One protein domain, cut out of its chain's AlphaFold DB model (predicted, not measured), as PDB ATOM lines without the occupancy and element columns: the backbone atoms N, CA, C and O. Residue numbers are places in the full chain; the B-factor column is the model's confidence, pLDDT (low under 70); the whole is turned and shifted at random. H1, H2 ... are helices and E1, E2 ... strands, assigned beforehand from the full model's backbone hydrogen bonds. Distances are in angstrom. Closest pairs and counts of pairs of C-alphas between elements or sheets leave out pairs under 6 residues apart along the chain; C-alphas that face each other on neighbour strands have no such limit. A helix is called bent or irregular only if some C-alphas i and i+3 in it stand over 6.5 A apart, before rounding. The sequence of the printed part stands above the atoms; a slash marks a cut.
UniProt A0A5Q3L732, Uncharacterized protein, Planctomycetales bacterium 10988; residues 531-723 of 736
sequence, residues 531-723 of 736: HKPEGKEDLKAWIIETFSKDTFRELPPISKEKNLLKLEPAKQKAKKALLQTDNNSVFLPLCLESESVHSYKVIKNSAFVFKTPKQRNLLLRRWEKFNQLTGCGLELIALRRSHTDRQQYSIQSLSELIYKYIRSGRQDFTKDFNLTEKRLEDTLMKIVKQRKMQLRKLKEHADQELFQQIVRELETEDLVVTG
ATOM      1  N   HIS A 531       1.316  31.930  43.336       92.62
ATOM      2  CA  HIS A 531       1.684  30.669  43.975       92.62
ATOM      3  C   HIS A 531       0.718  29.537  43.609       92.62
ATOM      4  O   HIS A 531      -0.510  29.709  43.601       92.62
ATOM      5  N   LYS A 532       1.279  28.366  43.314       93.38
ATOM      6  CA  LYS A 532       0.576  27.093  43.101       93.38
ATOM      7  C   LYS A 532       0.173  26.413  44.415       93.38
ATOM      8  O   LYS A 532       0.607  26.868  45.470       93.38
ATOM      9  N   PRO A 533      -0.697  25.382  44.386       94.12
ATOM     10  CA  PRO A 533      -1.157  24.709  45.600       94.12
ATOM     11  C   PRO A 533      -0.024  24.284  46.541       94.12
ATOM     12  O   PRO A 533      -0.106  24.587  47.724       94.12
ATOM     13  N   GLU A 534       1.056  23.697  46.023       93.75
ATOM     14  CA  GLU A 534       2.201  23.226  46.813       93.75
ATOM     15  C   GLU A 534       2.871  24.383  47.558       93.75
ATOM     16  O   GLU A 534       2.989  24.364  48.780       93.75
ATOM     17  N   GLY A 535       3.198  25.457  46.834       93.75
ATOM     18  CA  GLY A 535       3.827  26.621  47.444       93.75
ATOM     19  C   GLY A 535       2.919  27.368  48.420       93.75
ATOM     20  O   GLY A 535       3.413  28.011  49.343       93.75
ATOM     21  N   LYS A 536       1.592  27.268  48.268       95.19
ATOM     22  CA  LYS A 536       0.652  27.779  49.275       95.19
ATOM     23  C   LYS A 536       0.719  26.967  50.560       95.19
ATOM     24  O   LYS A 536       0.696  27.578  51.624       95.19
ATOM     25  N   GLU A 537       0.777  25.638  50.481       95.19
ATOM     26  CA  GLU A 537       0.885  24.787  51.675       95.19
ATOM     27  C   GLU A 537       2.145  25.119  52.481       95.19
ATOM     28  O   GLU A 537       2.039  25.318  53.692       95.19
ATOM     29  N   ASP A 538       3.283  25.318  51.806       94.12
ATOM     30  CA  ASP A 538       4.551  25.721  52.438       94.12
ATOM     31  C   ASP A 538       4.433  27.034  53.236       94.12
ATOM     32  O   ASP A 538       5.147  27.254  54.215       94.12
ATOM     33  N   LEU A 539       3.538  27.933  52.815       96.56
ATOM     34  CA  LEU A 539       3.403  29.281  53.369       96.56
ATOM     35  C   LEU A 539       2.319  29.406  54.444       96.56
ATOM     36  O   LEU A 539       2.409  30.307  55.280       96.56
ATOM     37  N   LYS A 540       1.290  28.551  54.439       96.75
ATOM     38  CA  LYS A 540       0.091  28.706  55.287       96.75
ATOM     39  C   LYS A 540       0.422  28.865  56.767       96.75
ATOM     40  O   LYS A 540       0.013  29.856  57.367       96.75
ATOM     41  N   ALA A 541       1.153  27.908  57.341       96.81
ATOM     42  CA  ALA A 541       1.456  27.895  58.772       96.81
ATOM     43  C   ALA A 541       2.248  29.143  59.184       96.81
ATOM     44  O   ALA A 541       1.873  29.833  60.132       96.81
ATOM     45  N   TRP A 542       3.275  29.483  58.400       97.12
ATOM     46  CA  TRP A 542       4.102  30.662  58.634       97.12
ATOM     47  C   TRP A 542       3.290  31.962  58.557       97.12
ATOM     48  O   TRP A 542       3.442  32.825  59.422       97.12
ATOM     49  N   ILE A 543       2.399  32.109  57.566       97.44
ATOM     50  CA  ILE A 543       1.556  33.308  57.430       97.44
ATOM     51  C   ILE A 543       0.593  33.426  58.614       97.44
ATOM     52  O   ILE A 543       0.473  34.510  59.175       97.44
ATOM     53  N   ILE A 544      -0.079  32.339  59.003       97.56
ATOM     54  CA  ILE A 544      -1.019  32.349  60.135       97.56
ATOM     55  C   ILE A 544      -0.300  32.778  61.405       97.56
ATOM     56  O   ILE A 544      -0.754  33.700  62.080       97.56
ATOM     57  N   GLU A 545       0.833  32.153  61.719       97.00
ATOM     58  CA  GLU A 545       1.597  32.489  62.916       97.00
ATOM     59  C   GLU A 545       2.098  33.936  62.883       97.00
ATOM     60  O   GLU A 545       1.898  34.684  63.842       97.00
ATOM     61  N   THR A 546       2.716  34.341  61.773       97.12
ATOM     62  CA  THR A 546       3.310  35.674  61.640       97.12
ATOM     63  C   THR A 546       2.252  36.764  61.724       97.12
ATOM     64  O   THR A 546       2.479  37.771  62.389       97.12
ATOM     65  N   PHE A 547       1.108  36.584  61.057       97.50
ATOM     66  CA  PHE A 547       0.077  37.617  60.971       97.50
ATOM     67  C   PHE A 547      -0.754  37.679  62.252       97.50
ATOM     68  O   PHE A 547      -0.983  38.774  62.750       97.50
ATOM     69  N   SER A 548      -1.151  36.535  62.825       97.00
ATOM     70  CA  SER A 548      -1.950  36.513  64.065       97.00
ATOM     71  C   SER A 548      -1.213  37.092  65.270       97.00
ATOM     72  O   SER A 548      -1.837  37.695  66.138       97.00
ATOM     73  N   LYS A 549       0.115  36.942  65.321       96.50
ATOM     74  CA  LYS A 549       0.956  37.471  66.405       96.50
ATOM     75  C   LYS A 549       1.635  38.798  66.055       96.50
ATOM     76  O   LYS A 549       2.397  39.295  66.881       96.50
ATOM     77  N   ASP A 550       1.470  39.298  64.827       96.56
ATOM     78  CA  ASP A 550       2.258  40.400  64.240       96.56
ATOM     79  C   ASP A 550       3.759  40.312  64.595       96.56
ATOM     80  O   ASP A 550       4.396  41.255  65.065       96.56
ATOM     81  N   THR A 551       4.322  39.112  64.447       94.19
ATOM     82  CA  THR A 551       5.667  38.779  64.932       94.19
ATOM     83  C   THR A 551       6.504  38.175  63.805       94.19
ATOM     84  O   THR A 551       6.638  36.963  63.661       94.19
ATOM     85  N   PHE A 552       7.111  39.041  62.999       95.44
ATOM     86  CA  PHE A 552       8.023  38.704  61.908       95.44
ATOM     87  C   PHE A 552       9.445  38.528  62.444       95.44
ATOM     88  O   PHE A 552      10.217  39.482  62.495       95.44
ATOM     89  N   ARG A 553       9.790  37.315  62.891       93.38
ATOM     90  CA  ARG A 553      11.132  36.986  63.431       93.38
ATOM     91  C   ARG A 553      12.086  36.418  62.393       93.38
ATOM     92  O   ARG A 553      13.301  36.520  62.544       93.38
ATOM     93  N   GLU A 554      11.535  35.838  61.341       94.25
ATOM     94  CA  GLU A 554      12.276  35.216  60.258       94.25
ATOM     95  C   GLU A 554      11.608  35.500  58.917       94.25
ATOM     96  O   GLU A 554      10.444  35.892  58.842       94.25
ATOM     97  N   LEU A 555      12.377  35.331  57.846       95.88
ATOM     98  CA  LEU A 555      11.871  35.504  56.493       95.88
ATOM     99  C   LEU A 555      10.894  34.368  56.135       95.88
ATOM    100  O   LEU A 555      11.144  33.231  56.543       95.88
ATOM    101  N   PRO A 556       9.883  34.622  55.278       96.00
ATOM    102  CA  PRO A 556       8.959  33.587  54.818       96.00
ATOM    103  C   PRO A 556       9.700  32.385  54.227       96.00
ATOM    104  O   PRO A 556      10.739  32.598  53.582       96.00
ATOM    105  N   PRO A 557       9.199  31.148  54.390       96.38
ATOM    106  CA  PRO A 557       9.823  29.978  53.791       96.38
ATOM    107  C   PRO A 557       9.906  30.127  52.265       96.38
ATOM    108  O   PRO A 557       9.095  30.804  51.629       96.38
ATOM    109  N   ILE A 558      10.946  29.530  51.678       96.06
ATOM    110  CA  ILE A 558      11.094  29.474  50.222       96.06
ATOM    111  C   ILE A 558      10.164  28.375  49.729       96.06
ATOM    112  O   ILE A 558      10.355  27.223  50.111       96.06
ATOM    113  N   SER A 559       9.207  28.724  48.873       95.44
ATOM    114  CA  SER A 559       8.299  27.744  48.288       95.44
ATOM    115  C   SER A 559       8.872  27.152  47.004       95.44
ATOM    116  O   SER A 559       9.563  27.831  46.228       95.44
ATOM    117  N   LYS A 560       8.570  25.875  46.780       95.06
ATOM    118  CA  LYS A 560       8.920  25.129  45.567       95.06
ATOM    119  C   LYS A 560       7.648  24.733  44.841       95.06
ATOM    120  O   LYS A 560       6.738  24.155  45.421       95.06
ATOM    121  N   GLU A 561       7.573  25.057  43.561       94.31
ATOM    122  CA  GLU A 561       6.352  24.870  42.782       94.31
ATOM    123  C   GLU A 561       6.663  24.259  41.428       94.31
ATOM    124  O   GLU A 561       7.517  24.765  40.698       94.31
ATOM    125  N   LYS A 562       5.923  23.221  41.049       91.69
ATOM    126  CA  LYS A 562       6.078  22.568  39.748       91.69
ATOM    127  C   LYS A 562       5.330  23.339  38.678       91.69
ATOM    128  O   LYS A 562       4.133  23.595  38.801       91.69
ATOM    129  N   ASN A 563       6.014  23.728  37.610       87.62
ATOM    130  CA  ASN A 563       5.446  24.475  36.496       87.62
ATOM    131  C   ASN A 563       5.583  23.737  35.178       87.62
ATOM    132  O   ASN A 563       6.689  23.378  34.804       87.62
ATOM    133  N   LEU A 564       4.473  23.611  34.444       85.69
ATOM    134  CA  LEU A 564       4.526  23.198  33.050       85.69
ATOM    135  C   LEU A 564       5.409  24.183  32.287       85.69
ATOM    136  O   LEU A 564       5.170  25.399  32.283       85.69
ATOM    137  N   LEU A 565       6.449  23.644  31.670       81.38
ATOM    138  CA  LEU A 565       7.437  24.412  30.952       81.38
ATOM    139  C   LEU A 565       6.781  24.962  29.687       81.38
ATOM    140  O   LEU A 565       6.272  24.226  28.840       81.38
ATOM    141  N   LYS A 566       6.762  26.289  29.561       81.31
ATOM    142  CA  LYS A 566       6.312  26.929  28.322       81.31
ATOM    143  C   LYS A 566       7.247  26.524  27.186       81.31
ATOM    144  O   LYS A 566       8.444  26.354  27.402       81.31
ATOM    145  N   LEU A 567       6.703  26.468  25.973       76.56
ATOM    146  CA  LEU A 567       7.417  26.000  24.789       76.56
ATOM    147  C   LEU A 567       8.782  26.681  24.574       76.56
ATOM    148  O   LEU A 567       9.787  26.002  24.411       76.56
ATOM    149  N   GLU A 568       8.840  28.012  24.595       79.94
ATOM    150  CA  GLU A 568      10.095  28.733  24.331       79.94
ATOM    151  C   GLU A 568      11.172  28.512  25.415       79.94
ATOM    152  O   GLU A 568      12.291  28.130  25.066       79.94
ATOM    153  N   PRO A 569      10.875  28.646  26.725       80.25
ATOM    154  CA  PRO A 569      11.799  28.219  27.777       80.25
ATOM    155  C   PRO A 569      12.238  26.758  27.652       80.25
ATOM    156  O   PRO A 569      13.410  26.448  27.862       80.25
ATOM    157  N   ALA A 570      11.317  25.871  27.273       78.00
ATOM    158  CA  ALA A 570      11.613  24.462  27.072       78.00
ATOM    159  C   ALA A 570      12.627  24.252  25.943       78.00
ATOM    160  O   ALA A 570      13.619  23.550  26.135       78.00
ATOM    161  N   LYS A 571      12.460  24.952  24.814       79.94
ATOM    162  CA  LYS A 571      13.431  24.949  23.712       79.94
ATOM    163  C   LYS A 571      14.807  25.433  24.154       79.94
ATOM    164  O   LYS A 571      15.812  24.819  23.813       79.94
ATOM    165  N   GLN A 572      14.876  26.522  24.919       83.81
ATOM    166  CA  GLN A 572      16.152  27.060  25.404       83.81
ATOM    167  C   GLN A 572      16.881  26.068  26.319       83.81
ATOM    168  O   GLN A 572      18.096  25.901  26.208       83.81
ATOM    169  N   LYS A 573      16.144  25.388  27.203       81.69
ATOM    170  CA  LYS A 573      16.700  24.365  28.099       81.69
ATOM    171  C   LYS A 573      17.166  23.131  27.323       81.69
ATOM    172  O   LYS A 573      18.285  22.685  27.553       81.69
ATOM    173  N   ALA A 574      16.383  22.660  26.353       80.00
ATOM    174  CA  ALA A 574      16.774  21.576  25.448       80.00
ATOM    175  C   ALA A 574      18.038  21.900  24.643       80.00
ATOM    176  O   ALA A 574      18.948  21.084  24.585       80.00
ATOM    177  N   LYS A 575      18.152  23.111  24.085       82.38
ATOM    178  CA  LYS A 575      19.373  23.545  23.384       82.38
ATOM    179  C   LYS A 575      20.597  23.540  24.287       82.38
ATOM    180  O   LYS A 575      21.675  23.141  23.868       82.38
ATOM    181  N   LYS A 576      20.440  23.980  25.535       83.62
ATOM    182  CA  LYS A 576      21.528  23.920  26.511       83.62
ATOM    183  C   LYS A 576      21.912  22.473  26.839       83.62
ATOM    184  O   LYS A 576      23.094  22.218  27.024       83.62
ATOM    185  N   ALA A 577      20.937  21.562  26.887       80.12
ATOM    186  CA  ALA A 577      21.181  20.128  27.032       80.12
ATOM    187  C   ALA A 577      21.948  19.549  25.841       80.12
ATOM    188  O   ALA A 577      22.984  18.936  26.062       80.12
ATOM    189  N   LEU A 578      21.532  19.856  24.607       81.19
ATOM    190  CA  LEU A 578      22.240  19.458  23.383       81.19
ATOM    191  C   LEU A 578      23.718  19.828  23.408       81.19
ATOM    192  O   LEU A 578      24.561  18.984  23.159       81.19
ATOM    193  N   LEU A 579      24.037  21.075  23.766       82.94
ATOM    194  CA  LEU A 579      25.421  21.561  23.817       82.94
ATOM    195  C   LEU A 579      26.303  20.836  24.848       82.94
ATOM    196  O   LEU A 579      27.510  21.062  24.875       82.94
ATOM    197  N   GLN A 580      25.709  20.043  25.737       82.75
ATOM    198  CA  GLN A 580      26.390  19.337  26.821       82.75
ATOM    199  C   GLN A 580      26.334  17.811  26.661       82.75
ATOM    200  O   GLN A 580      26.806  17.100  27.544       82.75
ATOM    201  N   THR A 581      25.769  17.311  25.560       80.56
ATOM    202  CA  THR A 581      25.643  15.883  25.236       80.56
ATOM    203  C   THR A 581      26.177  15.625  23.829       80.56
ATOM    204  O   THR A 581      26.056  16.498  22.979       80.56
ATOM    205  N   ASP A 582      26.655  14.416  23.530       83.50
ATOM    206  CA  ASP A 582      27.105  14.045  22.171       83.50
ATOM    207  C   ASP A 582      25.940  13.776  21.185       83.50
ATOM    208  O   ASP A 582      26.133  13.253  20.088       83.50
ATOM    209  N   ASN A 583      24.705  14.122  21.567       77.31
ATOM    210  CA  ASN A 583      23.506  13.898  20.768       77.31
ATOM    211  C   ASN A 583      23.292  15.013  19.734       77.31
ATOM    212  O   ASN A 583      23.301  16.198  20.060       77.31
ATOM    213  N   ASN A 584      22.974  14.628  18.495       79.88
ATOM    214  CA  ASN A 584      22.682  15.566  17.402       79.88
ATOM    215  C   ASN A 584      21.247  16.123  17.420       79.88
ATOM    216  O   ASN A 584      20.918  16.987  16.614       79.88
ATOM    217  N   SER A 585      20.364  15.625  18.291       75.12
ATOM    218  CA  SER A 585      18.992  16.131  18.434       75.12
ATOM    219  C   SER A 585      18.403  15.796  19.809       75.12
ATOM    220  O   SER A 585      18.833  14.845  20.460       75.12
ATOM    221  N   VAL A 586      17.455  16.617  20.272       71.25
ATOM    222  CA  VAL A 586      16.724  16.459  21.534       71.25
ATOM    223  C   VAL A 586      15.244  16.328  21.250       71.25
ATOM    224  O   VAL A 586      14.641  17.218  20.650       71.25
ATOM    225  N   PHE A 587      14.636  15.256  21.749       69.38
ATOM    226  CA  PHE A 587      13.188  15.159  21.814       69.38
ATOM    227  C   PHE A 587      12.692  15.818  23.101       69.38
ATOM    228  O   PHE A 587      13.035  15.400  24.204       69.38
ATOM    229  N   LEU A 588      11.897  16.877  22.970       71.44
ATOM    230  CA  LEU A 588      11.360  17.622  24.103       71.44
ATOM    231  C   LEU A 588       9.893  17.222  24.356       71.44
ATOM    232  O   LEU A 588       9.032  17.608  23.554       71.44
ATOM    233  N   PRO A 589       9.572  16.510  25.453       66.31
ATOM    234  CA  PRO A 589       8.195  16.171  25.793       66.31
ATOM    235  C   PRO A 589       7.321  17.417  25.975       66.31
ATOM    236  O   PRO A 589       7.678  18.359  26.693       66.31
ATOM    237  N   LEU A 590       6.127  17.403  25.373       64.06
ATOM    238  CA  LEU A 590       5.075  18.340  25.760       64.06
ATOM    239  C   LEU A 590       4.611  17.953  27.173       64.06
ATOM    240  O   LEU A 590       4.302  16.791  27.407       64.06
ATOM    241  N   CYS A 591       4.540  18.923  28.089       70.31
ATOM    242  CA  CYS A 591       4.209  18.761  29.521       70.31
ATOM    243  C   CYS A 591       5.375  18.484  30.486       70.31
ATOM    244  O   CYS A 591       5.120  18.093  31.623       70.31
ATOM    245  N   LEU A 592       6.632  18.743  30.104       78.38
ATOM    246  CA  LEU A 592       7.716  18.772  31.092       78.38
ATOM    247  C   LEU A 592       7.418  19.771  32.211       78.38
ATOM    248  O   LEU A 592       7.041  20.918  31.957       78.38
ATOM    249  N   GLU A 593       7.618  19.333  33.446       85.62
ATOM    250  CA  GLU A 593       7.521  20.180  34.623       85.62
ATOM    251  C   GLU A 593       8.912  20.675  35.016       85.62
ATOM    252  O   GLU A 593       9.878  19.924  35.028       85.62
ATOM    253  N   SER A 594       9.017  21.950  35.368       88.19
ATOM    254  CA  SER A 594      10.190  22.517  36.024       88.19
ATOM    255  C   SER A 594       9.818  22.954  37.430       88.19
ATOM    256  O   SER A 594       8.822  23.666  37.599       88.19
ATOM    257  N   GLU A 595      10.631  22.603  38.422       93.62
ATOM    258  CA  GLU A 595      10.526  23.224  39.737       93.62
ATOM    259  C   GLU A 595      10.915  24.706  39.630       93.62
ATOM    260  O   GLU A 595      11.916  25.097  39.030       93.62
ATOM    261  N   SER A 596      10.080  25.558  40.202       92.81
ATOM    262  CA  SER A 596      10.302  26.989  40.317       92.81
ATOM    263  C   SER A 596      10.375  27.357  41.786       92.81
ATOM    264  O   SER A 596       9.589  26.882  42.603       92.81
ATOM    265  N   VAL A 597      11.348  28.200  42.107       94.69
ATOM    266  CA  VAL A 597      11.685  28.567  43.480       94.69
ATOM    267  C   VAL A 597      11.259  30.006  43.713       94.69
ATOM    268  O   VAL A 597      11.771  30.918  43.045       94.69
ATOM    269  N   HIS A 598      10.364  30.217  44.675       93.44
ATOM    270  CA  HIS A 598       9.783  31.527  44.965       93.44
ATOM    271  C   HIS A 598      10.077  31.974  46.392       93.44
ATOM    272  O   HIS A 598      10.160  31.180  47.323       93.44
ATOM    273  N   SER A 599      10.222  33.286  46.561       93.62
ATOM    274  CA  SER A 599      10.241  33.920  47.879       93.62
ATOM    275  C   SER A 599       8.958  34.711  48.035       93.62
ATOM    276  O   SER A 599       8.699  35.624  47.244       93.62
ATOM    277  N   TYR A 600       8.185  34.391  49.067       95.06
ATOM    278  CA  TYR A 600       7.017  35.183  49.419       95.06
ATOM    279  C   TYR A 600       7.446  36.572  49.898       95.06
ATOM    280  O   TYR A 600       8.450  36.707  50.597       95.06
ATOM    281  N   LYS A 601       6.699  37.603  49.499       94.31
ATOM    282  CA  LYS A 601       6.894  38.989  49.944       94.31
ATOM    283  C   LYS A 601       5.618  39.448  50.626       94.31
ATOM    284  O   LYS A 601       4.581  39.483  49.969       94.31
ATOM    285  N   VAL A 602       5.696  39.786  51.909       94.44
ATOM    286  CA  VAL A 602       4.526  40.164  52.723       94.44
ATOM    287  C   VAL A 602       4.029  41.550  52.341       94.44
ATOM    288  O   VAL A 602       2.855  41.746  52.043       94.44
ATOM    289  N   ILE A 603       4.937  42.527  52.297       95.38
ATOM    290  CA  ILE A 603       4.566  43.891  51.937       95.38
ATOM    291  C   ILE A 603       4.463  43.948  50.412       95.38
ATOM    292  O   ILE A 603       5.441  43.714  49.697       95.38
ATOM    293  N   LYS A 604       3.270  44.253  49.896       91.94
ATOM    294  CA  LYS A 604       2.983  44.317  48.456       91.94
ATOM    295  C   LYS A 604       2.520  45.710  48.069       91.94
ATOM    296  O   LYS A 604       1.704  46.326  48.745       91.94
ATOM    297  N   ASN A 605       2.960  46.193  46.909       91.25
ATOM    298  CA  ASN A 605       2.488  47.479  46.387       91.25
ATOM    299  C   ASN A 605       0.977  47.503  46.085       91.25
ATOM    300  O   ASN A 605       0.383  48.574  45.981       91.25
ATOM    301  N   SER A 606       0.351  46.336  45.917       88.56
ATOM    302  CA  SER A 606      -1.083  46.194  45.691       88.56
ATOM    303  C   SER A 606      -1.909  46.474  46.941       88.56
ATOM    304  O   SER A 606      -3.087  46.776  46.793       88.56
ATOM    305  N   ALA A 607      -1.306  46.402  48.133       91.75
ATOM    306  CA  ALA A 607      -1.969  46.751  49.386       91.75
ATOM    307  C   ALA A 607      -2.222  48.261  49.499       91.75
ATOM    308  O   ALA A 607      -3.184  48.667  50.133       91.75
ATOM    309  N   PHE A 608      -1.405  49.093  48.842       94.81
ATOM    310  CA  PHE A 608      -1.458  50.545  48.986       94.81
ATOM    311  C   PHE A 608      -2.117  51.238  47.787       94.81
ATOM    312  O   PHE A 608      -1.848  50.928  46.617       94.81
ATOM    313  N   VAL A 609      -2.921  52.256  48.095       95.88
ATOM    314  CA  VAL A 609      -3.350  53.291  47.147       95.88
ATOM    315  C   VAL A 609      -2.371  54.460  47.270       95.88
ATOM    316  O   VAL A 609      -2.176  55.013  48.352       95.88
ATOM    317  N   PHE A 610      -1.706  54.816  46.172       96.81
ATOM    318  CA  PHE A 610      -0.729  55.913  46.132       96.81
ATOM    319  C   PHE A 610      -1.431  57.254  45.890       96.81
ATOM    320  O   PHE A 610      -2.557  57.259  45.404       96.81
ATOM    321  N   LYS A 611      -0.791  58.390  46.191       97.25
ATOM    322  CA  LYS A 611      -1.402  59.710  45.938       97.25
ATOM    323  C   LYS A 611      -1.465  60.033  44.456       97.25
ATOM    324  O   LYS A 611      -2.516  60.390  43.945       97.25
ATOM    325  N   THR A 612      -0.342  59.844  43.763       96.50
ATOM    326  CA  THR A 612      -0.199  60.162  42.338       96.50
ATOM    327  C   THR A 612       0.629  59.103  41.597       96.50
ATOM    328  O   THR A 612       1.435  58.394  42.219       96.50
ATOM    329  N   PRO A 613       0.506  59.010  40.258       93.88
ATOM    330  CA  PRO A 613       1.338  58.134  39.427       93.88
ATOM    331  C   PRO A 613       2.837  58.397  39.586       93.88
ATOM    332  O   PRO A 613       3.625  57.461  39.741       93.88
ATOM    333  N   LYS A 614       3.236  59.675  39.643       93.25
ATOM    334  CA  LYS A 614       4.631  60.091  39.851       93.25
ATOM    335  C   LYS A 614       5.196  59.551  41.167       93.25
ATOM    336  O   LYS A 614       6.276  58.957  41.161       93.25
ATOM    337  N   GLN A 615       4.458  59.707  42.271       95.69
ATOM    338  CA  GLN A 615       4.871  59.191  43.581       95.69
ATOM    339  C   GLN A 615       5.022  57.665  43.545       95.69
ATOM    340  O   GLN A 615       6.047  57.137  43.983       95.69
ATOM    341  N   ARG A 616       4.034  56.956  42.980       94.88
ATOM    342  CA  ARG A 616       4.084  55.498  42.816       94.88
ATOM    343  C   ARG A 616       5.329  55.077  42.046       94.88
ATOM    344  O   ARG A 616       6.074  54.229  42.525       94.88
ATOM    345  N   ASN A 617       5.565  55.649  40.869       92.44
ATOM    346  CA  ASN A 617       6.674  55.247  40.004       92.44
ATOM    347  C   ASN A 617       8.032  55.486  40.679       92.44
ATOM    348  O   ASN A 617       8.912  54.627  40.603       92.44
ATOM    349  N   LEU A 618       8.196  56.603  41.395       93.62
ATOM    350  CA  LEU A 618       9.409  56.869  42.168       93.62
ATOM    351  C   LEU A 618       9.608  55.830  43.279       93.62
ATOM    352  O   LEU A 618      10.684  55.236  43.372       93.62
ATOM    353  N   LEU A 619       8.576  55.581  44.088       95.19
ATOM    354  CA  LEU A 619       8.647  54.649  45.214       95.19
ATOM    355  C   LEU A 619       8.896  53.216  44.732       95.19
ATOM    356  O   LEU A 619       9.796  52.550  45.240       95.19
ATOM    357  N   LEU A 620       8.177  52.759  43.704       93.94
ATOM    358  CA  LEU A 620       8.332  51.411  43.155       93.94
ATOM    359  C   LEU A 620       9.710  51.172  42.544       93.94
ATOM    360  O   LEU A 620      10.249  50.084  42.712       93.94
ATOM    361  N   ARG A 621      10.328  52.173  41.906       94.38
ATOM    362  CA  ARG A 621      11.719  52.049  41.438       94.38
ATOM    363  C   ARG A 621      12.688  51.814  42.599       94.38
ATOM    364  O   ARG A 621      13.603  51.003  42.479       94.38
ATOM    365  N   ARG A 622      12.503  52.508  43.728       95.19
ATOM    366  CA  ARG A 622      13.346  52.326  44.927       95.19
ATOM    367  C   ARG A 622      13.087  50.988  45.608       95.19
ATOM    368  O   ARG A 622      14.041  50.306  45.966       95.19
ATOM    369  N   TRP A 623      11.821  50.604  45.723       94.25
ATOM    370  CA  TRP A 623      11.401  49.302  46.234       94.25
ATOM    371  C   TRP A 623      12.001  48.166  45.403       94.25
ATOM    372  O   TRP A 623      12.622  47.263  45.948       94.25
ATOM    373  N   GLU A 624      11.904  48.232  44.078       94.00
ATOM    374  CA  GLU A 624      12.430  47.180  43.212       94.00
ATOM    375  C   GLU A 624      13.960  47.098  43.268       94.00
ATOM    376  O   GLU A 624      14.516  46.007  43.373       94.00
ATOM    377  N   LYS A 625      14.652  48.242  43.339       94.69
ATOM    378  CA  LYS A 625      16.100  48.261  43.589       94.69
ATOM    379  C   LYS A 625      16.462  47.587  44.919       94.69
ATOM    380  O   LYS A 625      17.448  46.856  44.980       94.69
ATOM    381  N   PHE A 626      15.673  47.805  45.971       94.88
ATOM    382  CA  PHE A 626      15.861  47.135  47.260       94.88
ATOM    383  C   PHE A 626      15.621  45.621  47.164       94.88
ATOM    384  O   PHE A 626      16.429  44.840  47.670       94.88
ATOM    385  N   ASN A 627      14.571  45.199  46.453       93.31
ATOM    386  CA  ASN A 627      14.289  43.783  46.205       93.31
ATOM    387  C   ASN A 627      15.450  43.096  45.476       93.31
ATOM    388  O   ASN A 627      15.847  41.995  45.840       93.31
ATOM    389  N   GLN A 628      16.023  43.742  44.459       91.94
ATOM    390  CA  GLN A 628      17.167  43.215  43.710       91.94
ATOM    391  C   GLN A 628      18.434  43.155  44.575       91.94
ATOM    392  O   GLN A 628      19.167  42.159  44.571       91.94
ATOM    393  N   LEU A 629      18.672  44.200  45.375       91.56
ATOM    394  CA  LEU A 629      19.805  44.265  46.295       91.56
ATOM    395  C   LEU A 629      19.750  43.153  47.348       91.56
ATOM    396  O   LEU A 629      20.778  42.547  47.636       91.56
ATOM    397  N   THR A 630      18.577  42.851  47.899       91.69
ATOM    398  CA  THR A 630      18.447  41.960  49.067       91.69
ATOM    399  C   THR A 630      17.929  40.563  48.731       91.69
ATOM    400  O   THR A 630      18.147  39.625  49.489       91.69
ATOM    401  N   GLY A 631      17.261  40.383  47.592       90.00
ATOM    402  CA  GLY A 631      16.504  39.165  47.288       90.00
ATOM    403  C   GLY A 631      15.262  38.964  48.169       90.00
ATOM    404  O   GLY A 631      14.618  37.927  48.049       90.00
ATOM    405  N   CYS A 632      14.929  39.930  49.031       93.38
ATOM    406  CA  CYS A 632      13.800  39.914  49.966       93.38
ATOM    407  C   CYS A 632      12.864  41.102  49.669       93.38
ATOM    408  O   CYS A 632      13.248  42.016  48.940       93.38
ATOM    409  N   GLY A 633      11.639  41.108  50.200       94.56
ATOM    410  CA  GLY A 633      10.769  42.285  50.154       94.56
ATOM    411  C   GLY A 633      11.073  43.295  51.268       94.56
ATOM    412  O   GLY A 633      12.014  43.127  52.050       94.56
ATOM    413  N   LEU A 634      10.266  44.363  51.351       95.69
ATOM    414  CA  LEU A 634      10.432  45.409  52.373       95.69
ATOM    415  C   LEU A 634      10.230  44.883  53.798       95.69
ATOM    416  O   LEU A 634      10.750  45.492  54.728       95.69
ATOM    417  N   GLU A 635       9.554  43.746  53.977       95.19
ATOM    418  CA  GLU A 635       9.413  43.071  55.271       95.19
ATOM    419  C   GLU A 635      10.755  42.780  55.958       95.19
ATOM    420  O   GLU A 635      10.808  42.735  57.182       95.19
ATOM    421  N   LEU A 636      11.871  42.698  55.217       95.50
ATOM    422  CA  LEU A 636      13.215  42.603  55.801       95.50
ATOM    423  C   LEU A 636      13.508  43.744  56.796       95.50
ATOM    424  O   LEU A 636      14.232  43.550  57.771       95.50
ATOM    425  N   ILE A 637      12.926  44.929  56.581       94.38
ATOM    426  CA  ILE A 637      13.079  46.094  57.463       94.38
ATOM    427  C   ILE A 637      12.433  45.835  58.829       94.38
ATOM    428  O   ILE A 637      12.908  46.376  59.828       94.38
ATOM    429  N   ALA A 638      11.412  44.973  58.911       93.75
ATOM    430  CA  ALA A 638      10.770  44.617  60.173       93.75
ATOM    431  C   ALA A 638      11.766  43.974  61.161       93.75
ATOM    432  O   ALA A 638      11.686  44.242  62.361       93.75
ATOM    433  N   LEU A 639      12.765  43.233  60.659       92.94
ATOM    434  CA  LEU A 639      13.809  42.571  61.463       92.94
ATOM    435  C   LEU A 639      14.850  43.528  62.059       92.94
ATOM    436  O   LEU A 639      15.570  43.154  62.988       92.94
ATOM    437  N   ARG A 640      14.957  44.750  61.530       88.94
ATOM    438  CA  ARG A 640      15.907  45.757  62.015       88.94
ATOM    439  C   ARG A 640      15.585  46.153  63.459       88.94
ATOM    440  O   ARG A 640      14.406  46.165  63.822       88.94
ATOM    441  N   ARG A 641      16.583  46.564  64.253       83.25
ATOM    442  CA  ARG A 641      16.337  47.200  65.564       83.25
ATOM    443  C   ARG A 641      15.351  48.367  65.428       83.25
ATOM    444  O   ARG A 641      15.313  49.032  64.385       83.25
ATOM    445  N   SER A 642      14.526  48.580  66.454       75.44
ATOM    446  CA  SER A 642      13.564  49.686  66.476       75.44
ATOM    447  C   SER A 642      14.275  51.002  66.154       75.44
ATOM    448  O   SER A 642      15.320  51.320  66.715       75.44
ATOM    449  N   HIS A 643      13.722  51.740  65.202       69.75
ATOM    450  CA  HIS A 643      14.179  53.063  64.805       69.75
ATOM    451  C   HIS A 643      12.912  53.886  64.622       69.75
ATOM    452  O   HIS A 643      12.002  53.412  63.934       69.75
ATOM    453  N   THR A 644      12.848  55.087  65.211       71.44
ATOM    454  CA  THR A 644      11.618  55.909  65.305       71.44
ATOM    455  C   THR A 644      10.458  55.145  65.974       71.44
ATOM    456  O   THR A 644      10.714  54.233  66.756       71.44
ATOM    457  N   ASP A 645       9.202  55.465  65.649       77.50
ATOM    458  CA  ASP A 645       7.980  54.883  66.240       77.50
ATOM    459  C   ASP A 645       7.662  53.448  65.764       77.50
ATOM    460  O   ASP A 645       6.535  52.971  65.895       77.50
ATOM    461  N   ARG A 646       8.625  52.753  65.144       85.19
ATOM    462  CA  ARG A 646       8.415  51.407  64.602       85.19
ATOM    463  C   ARG A 646       8.764  50.340  65.634       85.19
ATOM    464  O   ARG A 646       9.912  50.265  66.076       85.19
ATOM    465  N   GLN A 647       7.822  49.440  65.903       86.44
ATOM    466  CA  GLN A 647       8.068  48.251  66.715       86.44
ATOM    467  C   GLN A 647       8.915  47.234  65.933       86.44
ATOM    468  O   GLN A 647       8.604  46.863  64.796       86.44
ATOM    469  N   GLN A 648      10.021  46.788  66.531       88.94
ATOM    470  CA  GLN A 648      10.827  45.704  65.978       88.94
ATOM    471  C   GLN A 648       9.982  44.429  65.841       88.94
ATOM    472  O   GLN A 648       9.185  44.111  66.718       88.94
ATOM    473  N   TYR A 649      10.175  43.702  64.738       92.69
ATOM    474  CA  TYR A 649       9.443  42.486  64.369       92.69
ATOM    475  C   TYR A 649       7.959  42.667  64.017       92.69
ATOM    476  O   TYR A 649       7.332  41.690  63.635       92.69
ATOM    477  N   SER A 650       7.408  43.882  64.040       95.88
ATOM    478  CA  SER A 650       6.026  44.131  63.609       95.88
ATOM    479  C   SER A 650       5.961  44.479  62.116       95.88
ATOM    480  O   SER A 650       6.588  45.446  61.655       95.88
ATOM    481  N   ILE A 651       5.194  43.703  61.342       95.56
ATOM    482  CA  ILE A 651       4.911  43.996  59.925       95.56
ATOM    483  C   ILE A 651       3.799  45.033  59.792       95.56
ATOM    484  O   ILE A 651       3.855  45.860  58.880       95.56
ATOM    485  N   GLN A 652       2.847  45.053  60.725       95.88
ATOM    486  CA  GLN A 652       1.805  46.075  60.806       95.88
ATOM    487  C   GLN A 652       2.402  47.461  61.056       95.88
ATOM    488  O   GLN A 652       2.112  48.391  60.307       95.88
ATOM    489  N   SER A 653       3.321  47.597  62.015       95.56
ATOM    490  CA  SER A 653       4.013  48.858  62.309       95.56
ATOM    491  C   SER A 653       4.835  49.357  61.114       95.56
ATOM    492  O   SER A 653       4.795  50.542  60.771       95.56
ATOM    493  N   LEU A 654       5.538  48.455  60.415       95.88
ATOM    494  CA  LEU A 654       6.237  48.802  59.174       95.88
ATOM    495  C   LEU A 654       5.258  49.256  58.080       95.88
ATOM    496  O   LEU A 654       5.524  50.243  57.391       95.88
ATOM    497  N   SER A 655       4.141  48.553  57.914       96.31
ATOM    498  CA  SER A 655       3.140  48.899  56.910       96.31
ATOM    499  C   SER A 655       2.463  50.238  57.212       96.31
ATOM    500  O   SER A 655       2.284  51.052  56.307       96.31
ATOM    501  N   GLU A 656       2.178  50.530  58.483       96.00
ATOM    502  CA  GLU A 656       1.659  51.822  58.945       96.00
ATOM    503  C   GLU A 656       2.647  52.957  58.652       96.00
ATOM    504  O   GLU A 656       2.250  54.015  58.159       96.00
ATOM    505  N   LEU A 657       3.952  52.733  58.842       95.69
ATOM    506  CA  LEU A 657       4.981  53.706  58.470       95.69
ATOM    507  C   LEU A 657       5.006  53.966  56.953       95.69
ATOM    508  O   LEU A 657       5.113  55.119  56.527       95.69
ATOM    509  N   ILE A 658       4.882  52.918  56.129       96.44
ATOM    510  CA  ILE A 658       4.796  53.042  54.662       96.44
ATOM    511  C   ILE A 658       3.520  53.782  54.259       96.44
ATOM    512  O   ILE A 658       3.577  54.685  53.423       96.44
ATOM    513  N   TYR A 659       2.384  53.448  54.869       96.50
ATOM    514  CA  TYR A 659       1.110  54.117  54.629       96.50
ATOM    515  C   TYR A 659       1.214  55.614  54.941       96.50
ATOM    516  O   TYR A 659       0.986  56.440  54.052       96.50
ATOM    517  N   LYS A 660       1.676  55.978  56.145       96.12
ATOM    518  CA  LYS A 660       1.911  57.373  56.556       96.12
ATOM    519  C   LYS A 660       2.885  58.088  55.621       96.12
ATOM    520  O   LYS A 660       2.649  59.232  55.235       96.12
ATOM    521  N   TYR A 661       3.959  57.419  55.196       96.44
ATOM    522  CA  TYR A 661       4.884  57.961  54.199       96.44
ATOM    523  C   TYR A 661       4.160  58.292  52.884       96.44
ATOM    524  O   TYR A 661       4.283  59.413  52.386       96.44
ATOM    525  N   ILE A 662       3.358  57.366  52.349       96.75
ATOM    526  CA  ILE A 662       2.590  57.583  51.116       96.75
ATOM    527  C   ILE A 662       1.631  58.764  51.290       96.75
ATOM    528  O   ILE A 662       1.662  59.679  50.465       96.75
ATOM    529  N   ARG A 663       0.837  58.790  52.367       96.12
ATOM    530  CA  ARG A 663      -0.144  59.855  52.652       96.12
ATOM    531  C   ARG A 663       0.503  61.235  52.826       96.12
ATOM    532  O   ARG A 663      -0.032  62.232  52.340       96.12
ATOM    533  N   SER A 664       1.706  61.289  53.403       95.69
ATOM    534  CA  SER A 664       2.465  62.538  53.575       95.69
ATOM    535  C   SER A 664       2.975  63.158  52.265       95.69
ATOM    536  O   SER A 664       3.393  64.309  52.255       95.69
ATOM    537  N   GLY A 665       2.980  62.418  51.147       94.25
ATOM    538  CA  GLY A 665       3.481  62.933  49.865       94.25
ATOM    539  C   GLY A 665       5.008  63.045  49.762       94.25
ATOM    540  O   GLY A 665       5.512  63.540  48.750       94.25
ATOM    541  N   ARG A 666       5.756  62.558  50.764       93.00
ATOM    542  CA  ARG A 666       7.228  62.524  50.761       93.00
ATOM    543  C   ARG A 666       7.787  61.751  49.559       93.00
ATOM    544  O   ARG A 666       7.155  60.829  49.035       93.00
ATOM    545  N   GLN A 667       8.989  62.137  49.119       90.62
ATOM    546  CA  GLN A 667       9.613  61.632  47.883       90.62
ATOM    547  C   GLN A 667      10.914  60.830  48.105       90.62
ATOM    548  O   GLN A 667      11.235  59.971  47.282       90.62
ATOM    549  N   ASP A 668      11.641  61.028  49.214       92.00
ATOM    550  CA  ASP A 668      12.904  60.318  49.488       92.00
ATOM    551  C   ASP A 668      12.730  59.027  50.313       92.00
ATOM    552  O   ASP A 668      13.170  58.892  51.456       92.00
ATOM    553  N   PHE A 669      12.115  58.025  49.682       92.75
ATOM    554  CA  PHE A 669      11.824  56.734  50.314       92.75
ATOM    555  C   PHE A 669      13.099  55.989  50.739       92.75
ATOM    556  O   PHE A 669      13.106  55.233  51.704       92.75
ATOM    557  N   THR A 670      14.209  56.204  50.022       91.50
ATOM    558  CA  THR A 670      15.486  55.538  50.320       91.50
ATOM    559  C   THR A 670      16.107  56.066  51.603       91.50
ATOM    560  O   THR A 670      16.610  55.267  52.395       91.50
ATOM    561  N   LYS A 671      16.078  57.386  51.810       91.25
ATOM    562  CA  LYS A 671      16.588  58.008  53.031       91.25
ATOM    563  C   LYS A 671      15.729  57.643  54.234       91.25
ATOM    564  O   LYS A 671      16.293  57.215  55.236       91.25
ATOM    565  N   ASP A 672      14.410  57.741  54.102       89.75
ATOM    566  CA  ASP A 672      13.481  57.566  55.224       89.75
ATOM    567  C   ASP A 672      13.418  56.116  55.725       89.75
ATOM    568  O   ASP A 672      13.255  55.882  56.919       89.75
ATOM    569  N   PHE A 673      13.625  55.139  54.834       91.00
ATOM    570  CA  PHE A 673      13.646  53.712  55.181       91.00
ATOM    571  C   PHE A 673      15.054  53.098  55.173       91.00
ATOM    572  O   PHE A 673      15.205  51.894  55.369       91.00
ATOM    573  N   ASN A 674      16.099  53.908  54.965       90.88
ATOM    574  CA  ASN A 674      17.501  53.474  54.957       90.88
ATOM    575  C   ASN A 674      17.789  52.283  54.014       90.88
ATOM    576  O   ASN A 674      18.502  51.349  54.371       90.88
ATOM    577  N   LEU A 675      17.272  52.334  52.781       90.94
ATOM    578  CA  LEU A 675      17.244  51.203  51.832       90.94
ATOM    579  C   LEU A 675      18.572  50.909  51.102       90.94
ATOM    580  O   LEU A 675      18.591  50.189  50.103       90.94
ATOM    581  N   THR A 676      19.689  51.496  51.529       89.44
ATOM    582  CA  THR A 676      21.002  51.288  50.893       89.44
ATOM    583  C   THR A 676      21.807  50.234  51.635       89.44
ATOM    584  O   THR A 676      21.778  50.220  52.859       89.44
ATOM    585  N   GLU A 677      22.630  49.464  50.921       84.50
ATOM    586  CA  GLU A 677      23.505  48.438  51.511       84.50
ATOM    587  C   GLU A 677      24.340  48.957  52.689       84.50
ATOM    588  O   GLU A 677      24.301  48.377  53.763       84.50
ATOM    589  N   LYS A 678      24.984  50.126  52.540       86.81
ATOM    590  CA  LYS A 678      25.785  50.768  53.603       86.81
ATOM    591  C   LYS A 678      25.005  51.103  54.883       86.81
ATOM    592  O   LYS A 678      25.611  51.417  55.897       86.81
ATOM    593  N   ARG A 679      23.674  51.136  54.811       83.56
ATOM    594  CA  ARG A 679      22.781  51.471  55.931       83.56
ATOM    595  C   ARG A 679      22.020  50.259  56.465       83.56
ATOM    596  O   ARG A 679      21.260  50.412  57.424       83.56
ATOM    597  N   LEU A 680      22.186  49.093  55.838       85.94
ATOM    598  CA  LEU A 680      21.702  47.834  56.380       85.94
ATOM    599  C   LEU A 680      22.681  47.373  57.457       85.94
ATOM    600  O   LEU A 680      23.887  47.359  57.241       85.94
ATOM    601  N   GLU A 681      22.150  47.019  58.624       86.19
ATOM    602  CA  GLU A 681      22.941  46.467  59.724       86.19
ATOM    603  C   GLU A 681      23.615  45.155  59.285       86.19
ATOM    604  O   GLU A 681      23.023  44.369  58.537       86.19
ATOM    605  N   ASP A 682      24.832  44.885  59.773       89.12
ATOM    606  CA  ASP A 682      25.604  43.684  59.411       89.12
ATOM    607  C   ASP A 682      24.820  42.384  59.648       89.12
ATOM    608  O   ASP A 682      24.918  41.419  58.882       89.12
ATOM    609  N   THR A 683      23.974  42.378  60.681       88.19
ATOM    610  CA  THR A 683      23.052  41.285  61.010       88.19
ATOM    611  C   THR A 683      22.045  41.018  59.886       88.19
ATOM    612  O   THR A 683      21.870  39.866  59.488       88.19
ATOM    613  N   LEU A 684      21.433  42.055  59.308       92.25
ATOM    614  CA  LEU A 684      20.512  41.923  58.173       92.25
ATOM    615  C   LEU A 684      21.246  41.494  56.905       92.25
ATOM    616  O   LEU A 684      20.747  40.656  56.156       92.25
ATOM    617  N   MET A 685      22.454  42.015  56.679       93.31
ATOM    618  CA  MET A 685      23.271  41.608  55.535       93.31
ATOM    619  C   MET A 685      23.668  40.131  55.607       93.31
ATOM    620  O   MET A 685      23.718  39.461  54.572       93.31
ATOM    621  N   LYS A 686      23.883  39.582  56.810       94.81
ATOM    622  CA  LYS A 686      24.081  38.139  57.009       94.81
ATOM    623  C   LYS A 686      22.843  37.339  56.590       94.81
ATOM    624  O   LYS A 686      22.990  36.385  55.826       94.81
ATOM    625  N   ILE A 687      21.645  37.761  57.008       95.12
ATOM    626  CA  ILE A 687      20.367  37.132  56.621       95.12
ATOM    627  C   ILE A 687      20.181  37.180  55.096       95.12
ATOM    628  O   ILE A 687      19.889  36.163  54.470       95.12
ATOM    629  N   VAL A 688      20.430  38.336  54.473       94.69
ATOM    630  CA  VAL A 688      20.356  38.532  53.015       94.69
ATOM    631  C   VAL A 688      21.305  37.597  52.267       94.69
ATOM    632  O   VAL A 688      20.895  36.923  51.319       94.69
ATOM    633  N   LYS A 689      22.574  37.518  52.690       95.69
ATOM    634  CA  LYS A 689      23.572  36.627  52.074       95.69
ATOM    635  C   LYS A 689      23.148  35.162  52.185       95.69
ATOM    636  O   LYS A 689      23.211  34.436  51.192       95.69
ATOM    637  N   GLN A 690      22.666  34.744  53.356       95.56
ATOM    638  CA  GLN A 690      22.153  33.391  53.577       95.56
ATOM    639  C   GLN A 690      20.948  33.089  52.679       95.56
ATOM    640  O   GLN A 690      20.953  32.072  51.983       95.56
ATOM    641  N   ARG A 691      19.960  33.989  52.610       94.12
ATOM    642  CA  ARG A 691      18.764  33.808  51.774       94.12
ATOM    643  C   ARG A 691      19.106  33.746  50.285       94.12
ATOM    644  O   ARG A 691      18.616  32.858  49.589       94.12
ATOM    645  N   LYS A 692      19.978  34.630  49.786       95.00
ATOM    646  CA  LYS A 692      20.443  34.591  48.387       95.00
ATOM    647  C   LYS A 692      21.154  33.285  48.054       95.00
ATOM    648  O   LYS A 692      20.902  32.713  46.998       95.00
ATOM    649  N   MET A 693      22.013  32.803  48.953       95.81
ATOM    650  CA  MET A 693      22.697  31.523  48.785       95.81
ATOM    651  C   MET A 693      21.707  30.352  48.750       95.81
ATOM    652  O   MET A 693      21.838  29.492  47.885       95.81
ATOM    653  N   GLN A 694      20.703  30.328  49.633       95.50
ATOM    654  CA  GLN A 694      19.647  29.307  49.618       95.50
ATOM    655  C   GLN A 694      18.852  29.328  48.305       95.50
ATOM    656  O   GLN A 694      18.738  28.297  47.650       95.50
ATOM    657  N   LEU A 695      18.363  30.500  47.881       94.56
ATOM    658  CA  LEU A 695      17.622  30.652  46.622       94.56
ATOM    659  C   LEU A 695      18.452  30.215  45.414       94.56
ATOM    660  O   LEU A 695      17.931  29.555  44.521       94.56
ATOM    661  N   ARG A 696      19.740  30.576  45.383       95.75
ATOM    662  CA  ARG A 696      20.657  30.172  44.315       95.75
ATOM    663  C   ARG A 696      20.835  28.656  44.281       95.75
ATOM    664  O   ARG A 696      20.617  28.078  43.226       95.75
ATOM    665  N   LYS A 697      21.144  28.027  45.421       96.94
ATOM    666  CA  LYS A 697      21.307  26.567  45.521       96.94
ATOM    667  C   LYS A 697      20.052  25.821  45.074       96.94
ATOM    668  O   LYS A 697      20.154  24.872  44.309       96.94
ATOM    669  N   LEU A 698      18.875  26.266  45.513       95.75
ATOM    670  CA  LEU A 698      17.606  25.642  45.134       95.75
ATOM    671  C   LEU A 698      17.303  25.806  43.641       95.75
ATOM    672  O   LEU A 698      16.857  24.857  43.011       95.75
ATOM    673  N   LYS A 699      17.579  26.979  43.055       94.69
ATOM    674  CA  LYS A 699      17.412  27.201  41.610       94.69
ATOM    675  C   LYS A 699      18.396  26.386  40.777       94.69
ATOM    676  O   LYS A 699      17.997  25.829  39.767       94.69
ATOM    677  N   GLU A 700      19.659  26.318  41.196       94.88
ATOM    678  CA  GLU A 700      20.679  25.491  40.541       94.88
ATOM    679  C   GLU A 700      20.300  24.010  40.606       94.88
ATOM    680  O   GLU A 700      20.397  23.323  39.597       94.88
ATOM    681  N   HIS A 701      19.795  23.543  41.750       95.19
ATOM    682  CA  HIS A 701      19.303  22.179  41.909       95.19
ATOM    683  C   HIS A 701      18.087  21.892  41.017       95.19
ATOM    684  O   HIS A 701      18.124  20.933  40.260       95.19
ATOM    685  N   ALA A 702      17.066  22.755  41.017       92.00
ATOM    686  CA  ALA A 702      15.897  22.614  40.143       92.00
ATOM    687  C   ALA A 702      16.274  22.616  38.648       92.00
ATOM    688  O   ALA A 702      15.745  21.835  37.858       92.00
ATOM    689  N   ASP A 703      17.225  23.470  38.255       89.81
ATOM    690  CA  ASP A 703      17.753  23.507  36.892       89.81
ATOM    691  C   ASP A 703      18.538  22.236  36.539       89.81
ATOM    692  O   ASP A 703      18.434  21.756  35.410       89.81
ATOM    693  N   GLN A 704      19.313  21.694  37.482       90.81
ATOM    694  CA  GLN A 704      20.030  20.428  37.319       90.81
ATOM    695  C   GLN A 704      19.067  19.246  37.231       90.81
ATOM    696  O   GLN A 704      19.250  18.406  36.361       90.81
ATOM    697  N   GLU A 705      18.034  19.178  38.068       90.19
ATOM    698  CA  GLU A 705      17.022  18.120  38.007       90.19
ATOM    699  C   GLU A 705      16.267  18.140  36.681       90.19
ATOM    700  O   GLU A 705      16.153  17.100  36.037       90.19
ATOM    701  N   LEU A 706      15.833  19.319  36.220       87.75
ATOM    702  CA  LEU A 706      15.202  19.464  34.906       87.75
ATOM    703  C   LEU A 706      16.153  19.042  33.781       87.75
ATOM    704  O   LEU A 706      15.740  18.372  32.840       87.75
ATOM    705  N   PHE A 707      17.426  19.431  33.864       86.31
ATOM    706  CA  PHE A 707      18.435  19.021  32.892       86.31
ATOM    707  C   PHE A 707      18.615  17.503  32.878       86.31
ATOM    708  O   PHE A 707      18.563  16.898  31.814       86.31
ATOM    709  N   GLN A 708      18.775  16.879  34.046       86.00
ATOM    710  CA  GLN A 708      18.913  15.430  34.180       86.00
ATOM    711  C   GLN A 708      17.655  14.703  33.708       86.00
ATOM    712  O   GLN A 708      17.759  13.638  33.113       86.00
ATOM    713  N   GLN A 709      16.471  15.276  33.922       84.69
ATOM    714  CA  GLN A 709      15.227  14.754  33.370       84.69
ATOM    715  C   GLN A 709      15.241  14.810  31.841       84.69
ATOM    716  O   GLN A 709      14.977  13.793  31.216       84.69
ATOM    717  N   ILE A 710      15.610  15.946  31.240       80.38
ATOM    718  CA  ILE A 710      15.740  16.060  29.780       80.38
ATOM    719  C   ILE A 710      16.751  15.032  29.262       80.38
ATOM    720  O   ILE A 710      16.417  14.295  28.350       80.38
ATOM    721  N   VAL A 711      17.943  14.929  29.860       79.69
ATOM    722  CA  VAL A 711      18.984  13.977  29.432       79.69
ATOM    723  C   VAL A 711      18.537  12.523  29.582       79.69
ATOM    724  O   VAL A 711      18.705  11.747  28.650       79.69
ATOM    725  N   ARG A 712      17.896  12.144  30.693       79.12
ATOM    726  CA  ARG A 712      17.344  10.786  30.858       79.12
ATOM    727  C   ARG A 712      16.317  10.452  29.785       79.12
ATOM    728  O   ARG A 712      16.313   9.330  29.288       79.12
ATOM    729  N   GLU A 713      15.468  11.411  29.424       71.81
ATOM    730  CA  GLU A 713      14.499  11.262  28.330       71.81
ATOM    731  C   GLU A 713      15.189  11.189  26.949       71.81
ATOM    732  O   GLU A 713      14.596  10.665  26.015       71.81
ATOM    733  N   LEU A 714      16.443  11.652  26.806       65.00
ATOM    734  CA  LEU A 714      17.258  11.453  25.591       65.00
ATOM    735  C   LEU A 714      17.916  10.084  25.521       65.00
ATOM    736  O   LEU A 714      18.009   9.501  24.448       65.00
ATOM    737  N   GLU A 715      18.420   9.599  26.651       66.12
ATOM    738  CA  GLU A 715      19.142   8.326  26.735       66.12
ATOM    739  C   GLU A 715      18.192   7.124  26.730       66.12
ATOM    740  O   GLU A 715      18.592   5.996  26.448       66.12
ATOM    741  N   THR A 716      16.914   7.350  27.031       62.31
ATOM    742  CA  THR A 716      15.893   6.324  26.867       62.31
ATOM    743  C   THR A 716      15.378   6.328  25.431       62.31
ATOM    744  O   THR A 716      14.486   7.093  25.089       62.31
ATOM    745  N   GLU A 717      15.836   5.374  24.612       53.69
ATOM    746  CA  GLU A 717      15.313   5.081  23.255       53.69
ATOM    747  C   GLU A 717      13.783   4.769  23.201       53.69
ATOM    748  O   GLU A 717      13.235   4.448  22.147       53.69
ATOM    749  N   ASP A 718      13.064   4.857  24.332       53.09
ATOM    750  CA  ASP A 718      11.730   4.290  24.585       53.09
ATOM    751  C   ASP A 718      10.646   5.291  25.075       53.09
ATOM    752  O   ASP A 718       9.515   4.891  25.431       53.09
ATOM    753  N   LEU A 719      10.937   6.593  25.080       51.78
ATOM    754  CA  LEU A 719      10.031   7.681  25.477       51.78
ATOM    755  C   LEU A 719      10.119   8.769  24.391       51.78
ATOM    756  O   LEU A 719      11.199   9.214  24.053       51.78
ATOM    757  N   VAL A 720       9.064   9.160  23.674       49.31
ATOM    758  CA  VAL A 720       7.884   9.923  24.111       49.31
ATOM    759  C   VAL A 720       6.863   9.928  22.939       49.31
ATOM    760  O   VAL A 720       7.253   9.895  21.776       49.31
ATOM    761  N   VAL A 721       5.549   9.979  23.217       55.12
ATOM    762  CA  VAL A 721       4.459   9.883  22.203       55.12
ATOM    763  C   VAL A 721       4.014  11.242  21.626       55.12
ATOM    764  O   VAL A 721       3.321  11.306  20.619       55.12
ATOM    765  N   THR A 722       4.419  12.377  22.205       54.59
ATOM    766  CA  THR A 722       4.247  13.701  21.578       54.59
ATOM    767  C   THR A 722       5.279  14.687  22.118       54.59
ATOM    768  O   THR A 722       5.359  14.930  23.323       54.59
ATOM    769  N   GLY A 723       6.065  15.285  21.233       62.25
ATOM    770  CA  GLY A 723       7.112  16.224  21.608       62.25
ATOM    771  C   GLY A 723       7.645  16.974  20.406       62.25
ATOM    772  O   GLY A 723       7.123  16.875  19.297       62.25
TER     773      GLY A 723
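Overview. This is residues 531 to 723 of the 736 residues of an uncharacterized protein of Planctomycetales bacterium 10988 (UniProt A0A5Q3L732). One long helix, H7, runs like a shaft along most of the length of the model, with a loose head of helices H3, H4, H5 and H6 round its beginning and a small cluster of H2 and E2 by its last part. Between these two ends a ribbon of two strands, E1 and E3, runs beside H7, and residues 533 to 539 of H1 pack mainly on E1. The printed part has 193 residues with seven named helices and three named strands, in the order H1, E1, H2, E2, E3, H3, H4, H5, H6, H7; the sheet E1 - E3 is antiparallel and the class is mostly helix. The whole is loose, with a radius of gyration of the C-alphas of 21.2 A, and elongated, spanning 66 by 36 by 30 A.

Arrangement. Start with H1, residues 533 to 548, which has a kink of 39 degrees near residue 541 and is irregular there, with C-alphas 538 and 541 7.4 A apart. Its closest C-alphas to E1, residues 558 to 564, are those of Gly 535 and Ser 559, 4.7 A apart. Next to E1 look for E3, residues 593 to 599, antiparallel at 150 degrees; N 561 and O 596 are within hydrogen-bond range at 2.9 A, and so are N 596 and O 561 at 2.7 A. H7, residues 682 to 715, comes closest to E3 at the C-alphas of Ala 702 and Glu 595, 5.4 A apart. H2, residues 567 to 578, touches H7 with residues 573 to 577 alone, about perpendicular at 78 degrees, and its closest C-alpha is that of Ala 577, 6.6 A from that of Phe 707. E2, residues 586 to 589, pairs with no named strand; its closest C-alphas to H2 are those of Val 586 and Ala 574, 6.4 A apart. The hub is H3, residues 613 to 630, which touches three helices, H4, H6 and H7. H3 and H7 only just touch, with 3 pairs of C-alphas within 8 A, the closest those of Thr 630 and Val 688 at 5.6 A, and they are about perpendicular at 78 degrees. H3 also only just touches H4, residues 634 to 639, and H6, residues 669 to 672, with 3 pairs each; the closest C-alphas are Trp 623 and Leu 634 at 7.3 A, and Leu 619 and Phe 669 at 6.4 A. H4 touches H5, residues 651 to 664, at a steep tilt of 52 degrees, opposite ways, closest at the C-alphas of Ala 638 and Ile 651, 5.9 A apart. H5 and H6 are near each other, while H1 touches no helix. Every O i to N i+4 pair is within hydrogen-bond range in H2, H3, H5 and H7; H1 has 10 of 12, H4 has 0 of 2 but 3 of 3 O i to N i+3 pairs, and H6 is too short for an i+4 pair.

Along the chain. Find C-alpha 533 at (-1.157, 24.709, 45.600); from there H1 runs 21.9 A to C-alpha 548. E1 covers 19.4 A, H2 16.3 A and E3 19.3 A, with the short E2 before E3. C-alpha 613 at (1.338, 58.134, 39.427) begins H3, 25.4 A long; after the short H4 comes H5, 19.8 A, and then the short H6. H7 runs 48.6 A, from C-alpha 682 at (25.604, 43.684, 59.411) to C-alpha 715 at (19.142, 8.326, 26.735).

Size, cuts and confidence. The two C-alphas farthest apart are those of Ser 664 and Glu 717, 66.2 A. The printed part has no cut. The links E3 to H3, residues 600 to 612, and H4 to H5 are long. The mean pLDDT of the printed part is 88.5, and it is under 70 at residues 587, 589 to 590, 643 and 714 to 723.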